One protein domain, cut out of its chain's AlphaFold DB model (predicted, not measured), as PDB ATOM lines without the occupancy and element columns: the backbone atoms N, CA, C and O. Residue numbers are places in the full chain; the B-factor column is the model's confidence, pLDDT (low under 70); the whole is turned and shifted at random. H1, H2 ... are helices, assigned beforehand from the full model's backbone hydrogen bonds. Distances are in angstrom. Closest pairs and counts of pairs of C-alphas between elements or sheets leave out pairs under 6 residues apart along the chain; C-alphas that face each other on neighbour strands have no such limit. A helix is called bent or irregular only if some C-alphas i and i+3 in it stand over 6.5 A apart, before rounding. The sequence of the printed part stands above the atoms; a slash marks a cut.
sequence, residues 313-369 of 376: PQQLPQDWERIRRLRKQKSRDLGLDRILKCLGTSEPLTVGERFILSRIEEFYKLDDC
ATOM      1  N   PRO A 313      11.035  21.725 -18.557       71.00
ATOM      2  CA  PRO A 313      10.093  20.607 -18.701       71.00
ATOM      3  C   PRO A 313       8.677  20.880 -18.175       71.00
ATOM      4  O   PRO A 313       7.722  20.257 -18.643       71.00
ATOM      5  N   GLN A 314       8.534  21.798 -17.211       74.06
ATOM      6  CA  GLN A 314       7.248  22.174 -16.617       74.06
ATOM      7  C   GLN A 314       6.611  23.376 -17.325       74.06
ATOM      8  O   GLN A 314       5.399  23.392 -17.543       74.06
ATOM      9  N   GLN A 315       7.423  24.374 -17.690       77.12
ATOM     10  CA  GLN A 315       6.950  25.639 -18.259       77.12
ATOM     11  C   GLN A 315       6.742  25.568 -19.783       77.12
ATOM     12  O   GLN A 315       5.743  26.076 -20.288       77.12
ATOM     13  N   LEU A 316       7.636  24.902 -20.527       80.56
ATOM     14  CA  LEU A 316       7.610  24.880 -21.997       80.56
ATOM     15  C   LEU A 316       6.304  24.302 -22.588       80.56
ATOM     16  O   LEU A 316       5.788  24.899 -23.534       80.56
ATOM     17  N   PRO A 317       5.694  23.226 -22.039       79.88
ATOM     18  CA  PRO A 317       4.396  22.746 -22.522       79.88
ATOM     19  C   PRO A 317       3.263  23.766 -22.327       79.88
ATOM     20  O   PRO A 317       2.349  23.838 -23.148       79.88
ATOM     21  N   GLN A 318       3.324  24.566 -21.256       82.25
ATOM     22  CA  GLN A 318       2.343  25.621 -20.988       82.25
ATOM     23  C   GLN A 318       2.521  26.774 -21.982       82.25
ATOM     24  O   GLN A 318       1.548  27.199 -22.603       82.25
ATOM     25  N   ASP A 319       3.760  27.224 -22.196       83.31
ATOM     26  CA  ASP A 319       4.087  28.275 -23.165       83.31
ATOM     27  C   ASP A 319       3.717  27.874 -24.606       83.31
ATOM     28  O   ASP A 319       3.155  28.678 -25.355       83.31
ATOM     29  N   TRP A 320       3.945  26.615 -24.999       85.50
ATOM     30  CA  TRP A 320       3.496  26.101 -26.294       85.50
ATOM     31  C   TRP A 320       1.973  26.095 -26.427       85.50
ATOM     32  O   TRP A 320       1.463  26.530 -27.459       85.50
ATOM     33  N   GLU A 321       1.221  25.657 -25.412       82.81
ATOM     34  CA  GLU A 321      -0.244  25.678 -25.494       82.81
ATOM     35  C   GLU A 321      -0.797  27.109 -25.559       82.81
ATOM     36  O   GLU A 321      -1.693  27.376 -26.360       82.81
ATOM     37  N   ARG A 322      -0.210  28.058 -24.821       85.12
ATOM     38  CA  ARG A 322      -0.508  29.499 -24.928       85.12
ATOM     39  C   ARG A 322      -0.316  30.020 -26.359       85.12
ATOM     40  O   ARG A 322      -1.245  30.562 -26.965       85.12
ATOM     41  N   ILE A 323       0.841  29.742 -26.967       82.69
ATOM     42  CA  ILE A 323       1.129  30.083 -28.373       82.69
ATOM     43  C   ILE A 323       0.130  29.407 -29.333       82.69
ATOM     44  O   ILE A 323      -0.347  30.042 -30.278       82.69
ATOM     45  N   ARG A 324      -0.239  28.138 -29.108       81.94
ATOM     46  CA  ARG A 324      -1.218  27.406 -29.937       81.94
ATOM     47  C   ARG A 324      -2.629  27.985 -29.823       81.94
ATOM     48  O   ARG A 324      -3.309  28.081 -30.846       81.94
ATOM     49  N   ARG A 325      -3.082  28.392 -28.630       82.88
ATOM     50  CA  ARG A 325      -4.377  29.078 -28.424       82.88
ATOM     51  C   ARG A 325      -4.442  30.375 -29.226       82.88
ATOM     52  O   ARG A 325      -5.422  30.598 -29.936       82.88
ATOM     53  N   LEU A 326      -3.374  31.172 -29.193       80.50
ATOM     54  CA  LEU A 326      -3.252  32.383 -30.005       80.50
ATOM     55  C   LEU A 326      -3.265  32.071 -31.508       80.50
ATOM     56  O   LEU A 326      -4.077  32.638 -32.235       80.50
ATOM     57  N   ARG A 327      -2.469  31.099 -31.980       79.25
ATOM     58  CA  ARG A 327      -2.462  30.660 -33.393       79.25
ATOM     59  C   ARG A 327      -3.820  30.123 -33.887       79.25
ATOM     60  O   ARG A 327      -4.055  30.112 -35.092       79.25
ATOM     61  N   LYS A 328      -4.731  29.695 -33.001       81.00
ATOM     62  CA  LYS A 328      -6.099  29.262 -33.359       81.00
ATOM     63  C   LYS A 328      -7.084  30.427 -33.562       81.00
ATOM     64  O   LYS A 328      -8.187  30.193 -34.057       81.00
ATOM     65  N   GLN A 329      -6.717  31.669 -33.229       79.19
ATOM     66  CA  GLN A 329      -7.603  32.822 -33.412       79.19
ATOM     67  C   GLN A 329      -7.849  33.146 -34.891       79.19
ATOM     68  O   GLN A 329      -6.933  33.128 -35.716       79.19
ATOM     69  N   LYS A 330      -9.112  33.453 -35.224       59.84
ATOM     70  CA  LYS A 330      -9.556  33.745 -36.603       59.84
ATOM     71  C   LYS A 330      -9.256  35.170 -37.070       59.84
ATOM     72  O   LYS A 330      -9.160  35.393 -38.269       59.84
ATOM     73  N   SER A 331      -9.142  36.118 -36.143       62.72
ATOM     74  CA  SER A 331      -8.929  37.541 -36.430       62.72
ATOM     75  C   SER A 331      -7.551  37.967 -35.936       62.72
ATOM     76  O   SER A 331      -7.457  38.667 -34.935       62.72
ATOM     77  N   ARG A 332      -6.488  37.503 -36.599       67.12
ATOM     78  CA  ARG A 332      -5.100  37.871 -36.284       67.12
ATOM     79  C   ARG A 332      -4.568  38.874 -37.296       67.12
ATOM     80  O   ARG A 332      -4.841  38.759 -38.490       67.12
ATOM     81  N   ASP A 333      -3.795  39.836 -36.817       71.38
ATOM     82  CA  ASP A 333      -3.027  40.741 -37.658       71.38
ATOM     83  C   ASP A 333      -1.693  40.104 -38.101       71.38
ATOM     84  O   ASP A 333      -1.144  39.209 -37.455       71.38
ATOM     85  N   LEU A 334      -1.136  40.594 -39.213       73.75
ATOM     86  CA  LEU A 334       0.134  40.098 -39.761       73.75
ATOM     87  C   LEU A 334       1.332  40.347 -38.816       73.75
ATOM     88  O   LEU A 334       2.371  39.701 -38.961       73.75
ATOM     89  N   GLY A 335       1.215  41.293 -37.878       75.62
ATOM     90  CA  GLY A 335       2.221  41.567 -36.854       75.62
ATOM     91  C   GLY A 335       2.271  40.451 -35.816       75.62
ATOM     92  O   GLY A 335       3.337  39.867 -35.607       75.62
ATOM     93  N   LEU A 336       1.120  40.085 -35.247       78.00
ATOM     94  CA  LEU A 336       1.001  38.955 -34.326       78.00
ATOM     95  C   LEU A 336       1.548  37.656 -34.935       78.00
ATOM     96  O   LEU A 336       2.319  36.957 -34.282       78.00
ATOM     97  N   ASP A 337       1.213  37.346 -36.188       73.50
ATOM     98  CA  ASP A 337       1.688  36.115 -36.838       73.50
ATOM     99  C   ASP A 337       3.213  36.061 -36.994       73.50
ATOM    100  O   ASP A 337       3.805  34.982 -36.931       73.50
ATOM    101  N   ARG A 338       3.876  37.216 -37.135       77.19
ATOM    102  CA  ARG A 338       5.344  37.303 -37.111       77.19
ATOM    103  C   ARG A 338       5.892  37.079 -35.703       77.19
ATOM    104  O   ARG A 338       6.841  36.317 -35.556       77.19
ATOM    105  N   ILE A 339       5.277  37.679 -34.682       80.44
ATOM    106  CA  ILE A 339       5.678  37.515 -33.274       80.44
ATOM    107  C   ILE A 339       5.547  36.041 -32.851       80.44
ATOM    108  O   ILE A 339       6.525  35.430 -32.425       80.44
ATOM    109  N   LEU A 340       4.380  35.425 -33.072       75.69
ATOM    110  CA  LEU A 340       4.111  34.016 -32.748       75.69
ATOM    111  C   LEU A 340       4.956  33.020 -33.549       75.69
ATOM    112  O   LEU A 340       4.996  31.844 -33.183       75.69
ATOM    113  N   LYS A 341       5.585  33.442 -34.653       72.06
ATOM    114  CA  LYS A 341       6.529  32.615 -35.415       72.06
ATOM    115  C   LYS A 341       7.938  32.634 -34.814       72.06
ATOM    116  O   LYS A 341       8.662  31.667 -35.014       72.06
ATOM    117  N   CYS A 342       8.322  33.689 -34.097       68.44
ATOM    118  CA  CYS A 342       9.636  33.782 -33.458       68.44
ATOM    119  C   CYS A 342       9.658  33.107 -32.077       68.44
ATOM    120  O   CYS A 342      10.596  32.366 -31.782       68.44
ATOM    121  N   LEU A 343       8.613  33.322 -31.267       71.06
ATOM    122  CA  LEU A 343       8.529  32.843 -29.881       71.06
ATOM    123  C   LEU A 343       8.711  31.319 -29.760       71.06
ATOM    124  O   LEU A 343       7.991  30.547 -30.401       71.06
ATOM    125  N   GLY A 344       9.625  30.893 -28.883       59.81
ATOM    126  CA  GLY A 344       9.769  29.493 -28.458       59.81
ATOM    127  C   GLY A 344      10.208  28.501 -29.539       59.81
ATOM    128  O   GLY A 344       9.848  27.325 -29.460       59.81
ATOM    129  N   THR A 345      10.913  28.968 -30.576       62.56
ATOM    130  CA  THR A 345      11.353  28.123 -31.701       62.56
ATOM    131  C   THR A 345      12.618  27.326 -31.381       62.56
ATOM    132  O   THR A 345      12.581  26.099 -31.457       62.56
ATOM    133  N   SER A 346      13.702  28.005 -30.993       61.12
ATOM    134  CA  SER A 346      15.010  27.399 -30.691       61.12
ATOM    135  C   SER A 346      15.387  27.383 -29.205       61.12
ATOM    136  O   SER A 346      16.305  26.665 -28.827       61.12
ATOM    137  N   GLU A 347      14.709  28.168 -28.363       72.00
ATOM    138  CA  GLU A 347      15.009  28.325 -26.931       72.00
ATOM    139  C   GLU A 347      13.705  28.407 -26.105       72.00
ATOM    140  O   GLU A 347      12.662  28.794 -26.650       72.00
ATOM    141  N   PRO A 348      13.713  28.029 -24.809       76.69
ATOM    142  CA  PRO A 348      12.580  28.253 -23.913       76.69
ATOM    143  C   PRO A 348      12.293  29.751 -23.753       76.69
ATOM    144  O   PRO A 348      13.224  30.550 -23.703       76.69
ATOM    145  N   LEU A 349      11.016  30.138 -23.636       78.88
ATOM    146  CA  LEU A 349      10.648  31.555 -23.569       78.88
ATOM    147  C   LEU A 349      11.275  32.242 -22.351       78.88
ATOM    148  O   LEU A 349      11.105  31.815 -21.206       78.88
ATOM    149  N   THR A 350      11.917  33.376 -22.608       79.12
ATOM    150  CA  THR A 350      12.409  34.285 -21.575       79.12
ATOM    151  C   THR A 350      11.259  34.915 -20.780       79.12
ATOM    152  O   THR A 350      10.109  34.982 -21.222       79.12
ATOM    153  N   VAL A 351      11.570  35.464 -19.600       78.06
ATOM    154  CA  VAL A 351      10.598  36.199 -18.764       78.06
ATOM    155  C   VAL A 351       9.940  37.353 -19.541       78.06
ATOM    156  O   VAL A 351       8.734  37.568 -19.421       78.06
ATOM    157  N   GLY A 352      10.706  38.058 -20.381       77.12
ATOM    158  CA  GLY A 352      10.196  39.138 -21.232       77.12
ATOM    159  C   GLY A 352       9.246  38.643 -22.325       77.12
ATOM    160  O   GLY A 352       8.178  39.219 -22.520       77.12
ATOM    161  N   GLU A 353       9.577  37.536 -22.991       81.56
ATOM    162  CA  GLU A 353       8.700  36.911 -23.988       81.56
ATOM    163  C   GLU A 353       7.397  36.391 -23.376       81.56
ATOM    164  O   GLU A 353       6.333  36.583 -23.960       81.56
ATOM    165  N   ARG A 354       7.445  35.799 -22.175       82.69
ATOM    166  CA  ARG A 354       6.242  35.379 -21.437       82.69
ATOM    167  C   ARG A 354       5.349  36.554 -21.054       82.69
ATOM    168  O   ARG A 354       4.129  36.419 -21.124       82.69
ATOM    169  N   PHE A 355       5.940  37.691 -20.686       81.94
ATOM    170  CA  PHE A 355       5.210  38.928 -20.410       81.94
ATOM    171  C   PHE A 355       4.544  39.494 -21.675       81.94
ATOM    172  O   PHE A 355       3.371  39.866 -21.639       81.94
ATOM    173  N   ILE A 356       5.254  39.498 -22.811       82.88
ATOM    174  CA  ILE A 356       4.683  39.864 -24.118       82.88
ATOM    175  C   ILE A 356       3.527  38.920 -24.472       82.88
ATOM    176  O   ILE A 356       2.457  39.387 -24.858       82.88
ATOM    177  N   LEU A 357       3.704  37.609 -24.282       83.69
ATOM    178  CA  LEU A 357       2.677  36.599 -24.531       83.69
ATOM    179  C   LEU A 357       1.418  36.857 -23.685       83.69
ATOM    180  O   LEU A 357       0.326  36.890 -24.244       83.69
ATOM    181  N   SER A 358       1.569  37.169 -22.390       84.75
ATOM    182  CA  SER A 358       0.450  37.551 -21.509       84.75
ATOM    183  C   SER A 358      -0.278  38.812 -21.979       84.75
ATOM    184  O   SER A 358      -1.504  38.842 -21.990       84.75
ATOM    185  N   ARG A 359       0.447  39.849 -22.419       85.62
ATOM    186  CA  ARG A 359      -0.175  41.079 -22.947       85.62
ATOM    187  C   ARG A 359      -0.941  40.853 -24.249       85.62
ATOM    188  O   ARG A 359      -1.937  41.526 -24.503       85.62
ATOM    189  N   ILE A 360      -0.484  39.916 -25.075       83.56
ATOM    190  CA  ILE A 360      -1.195  39.506 -26.286       83.56
ATOM    191  C   ILE A 360      -2.454  38.705 -25.910       83.56
ATOM    192  O   ILE A 360      -3.512  38.949 -26.484       83.56
ATOM    193  N   GLU A 361      -2.375  37.786 -24.943       85.94
ATOM    194  CA  GLU A 361      -3.534  37.028 -24.442       85.94
ATOM    195  C   GLU A 361      -4.626  37.956 -23.885       85.94
ATOM    196  O   GLU A 361      -5.778  37.833 -24.299       85.94
ATOM    197  N   GLU A 362      -4.251  38.943 -23.066       84.94
ATOM    198  CA  GLU A 362      -5.131  39.998 -22.535       84.94
ATOM    199  C   GLU A 362      -5.810  40.797 -23.666       84.94
ATOM    200  O   GLU A 362      -7.034  40.948 -23.697       84.94
ATOM    201  N   PHE A 363      -5.036  41.261 -24.658       82.00
ATOM    202  CA  PHE A 363      -5.561  42.016 -25.805       82.00
ATOM    203  C   PHE A 363      -6.575  41.204 -26.629       82.00
ATOM    204  O   PHE A 363      -7.611  41.731 -27.045       82.00
ATOM    205  N   TYR A 364      -6.305  39.913 -26.832       78.50
ATOM    206  CA  TYR A 364      -7.195  38.988 -27.538       78.50
ATOM    207  C   TYR A 364      -8.274  38.352 -26.640       78.50
ATOM    208  O   TYR A 364      -9.065  37.548 -27.135       78.50
ATOM    209  N   LYS A 365      -8.352  38.742 -25.358       76.31
ATOM    210  CA  LYS A 365      -9.293  38.227 -24.347       76.31
ATOM    211  C   LYS A 365      -9.265  36.701 -24.225       76.31
ATOM    212  O   LYS A 365     -10.309  36.053 -24.175       76.31
ATOM    213  N   LEU A 366      -8.060  36.132 -24.207       67.25
ATOM    214  CA  LEU A 366      -7.812  34.699 -24.005       67.25
ATOM    215  C   LEU A 366      -7.526  34.341 -22.542       67.25
ATOM    216  O   LEU A 366      -7.062  33.232 -22.268       67.25
ATOM    217  N   ASP A 367      -7.816  35.267 -21.626       55.69
ATOM    218  CA  ASP A 367      -7.727  35.091 -20.179       55.69
ATOM    219  C   ASP A 367      -8.767  34.082 -19.674       55.69
ATOM    220  O   ASP A 367      -9.781  34.447 -19.087       55.69
ATOM    221  N   ASP A 368      -8.481  32.797 -19.877       51.81
ATOM    222  CA  ASP A 368      -9.054  31.708 -19.094       51.81
ATOM    223  C   ASP A 368      -8.019  30.589 -18.847       51.81
ATOM    224  O   ASP A 368      -7.486  29.931 -19.753       51.81
ATOM    225  N   CYS A 369      -7.779  30.354 -17.557       45.75
ATOM    226  CA  CYS A 369      -7.188  29.149 -16.970       45.75
ATOM    227  C   CYS A 369      -5.774  28.720 -17.433       45.75
ATOM    228  O   CYS A 369      -5.627  27.706 -18.121       45.75
TER     229      CYS A 369
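AT A GLANCE: This is residues 313 to 369 of the 376 residues of an uncharacterized protein of Chroococcidiopsis cubana SAG 39.79 (UniProt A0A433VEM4). Three helices make a compact triangle: the longest, H1, has H2 folding back beside it and H3 running the same way as H1, and a tail, residues 364 to 369, follows H3. The printed part has 57 residues, with H1, H2, H3 in chain order and no named strand: all helix. The radius of gyration of the C-alphas is 10.7 A and the spans are 31 by 25 by 18 A.

IN THESE COORDINATES: H1, residues 313 to 327, is 21.8 A long from C-alpha 313 at (10.093, 20.607, -18.701); it is irregular, but only just: C-alphas 314 and 317 are 6.6 A apart. H2 is residues 334 to 342, 13.0 A. H3, residues 351 to 363, is 18.6 A and ends at C-alpha 363, (-5.561, 42.016, -25.805).

HOW THE PARTS SIT: H1 and H3 touch, closest at the C-alphas of Leu 326 and Glu 361, 7.3 A, the same way at a shallow tilt of 34.6 degrees, only just short of steep. H1 and H2, a hairpin, only just touch, with 3 pairs of C-alphas within 8 A, through H1 residues 323 to 327 alone; the closest C-alphas, of Ile 323 and Leu 340, are 6.6 A apart, and the tilt is shallow, 21 degrees, opposite ways. H2 and H3 are near each other, with 5 pairs of C-alphas within 10 A. Every O i to N i+4 pair is within hydrogen-bond range in H2 and H3, and 9 of 11 in H1.

THE WHOLE: The C-alphas of Pro 313 and Ser 331, the farthest apart, are 31.0 A apart. The printed part has no cut, and both links are short. Mean pLDDT of the printed part is 75.7; residues 330 to 332, 342, 344 to 346 and 366 to 369 are under 70.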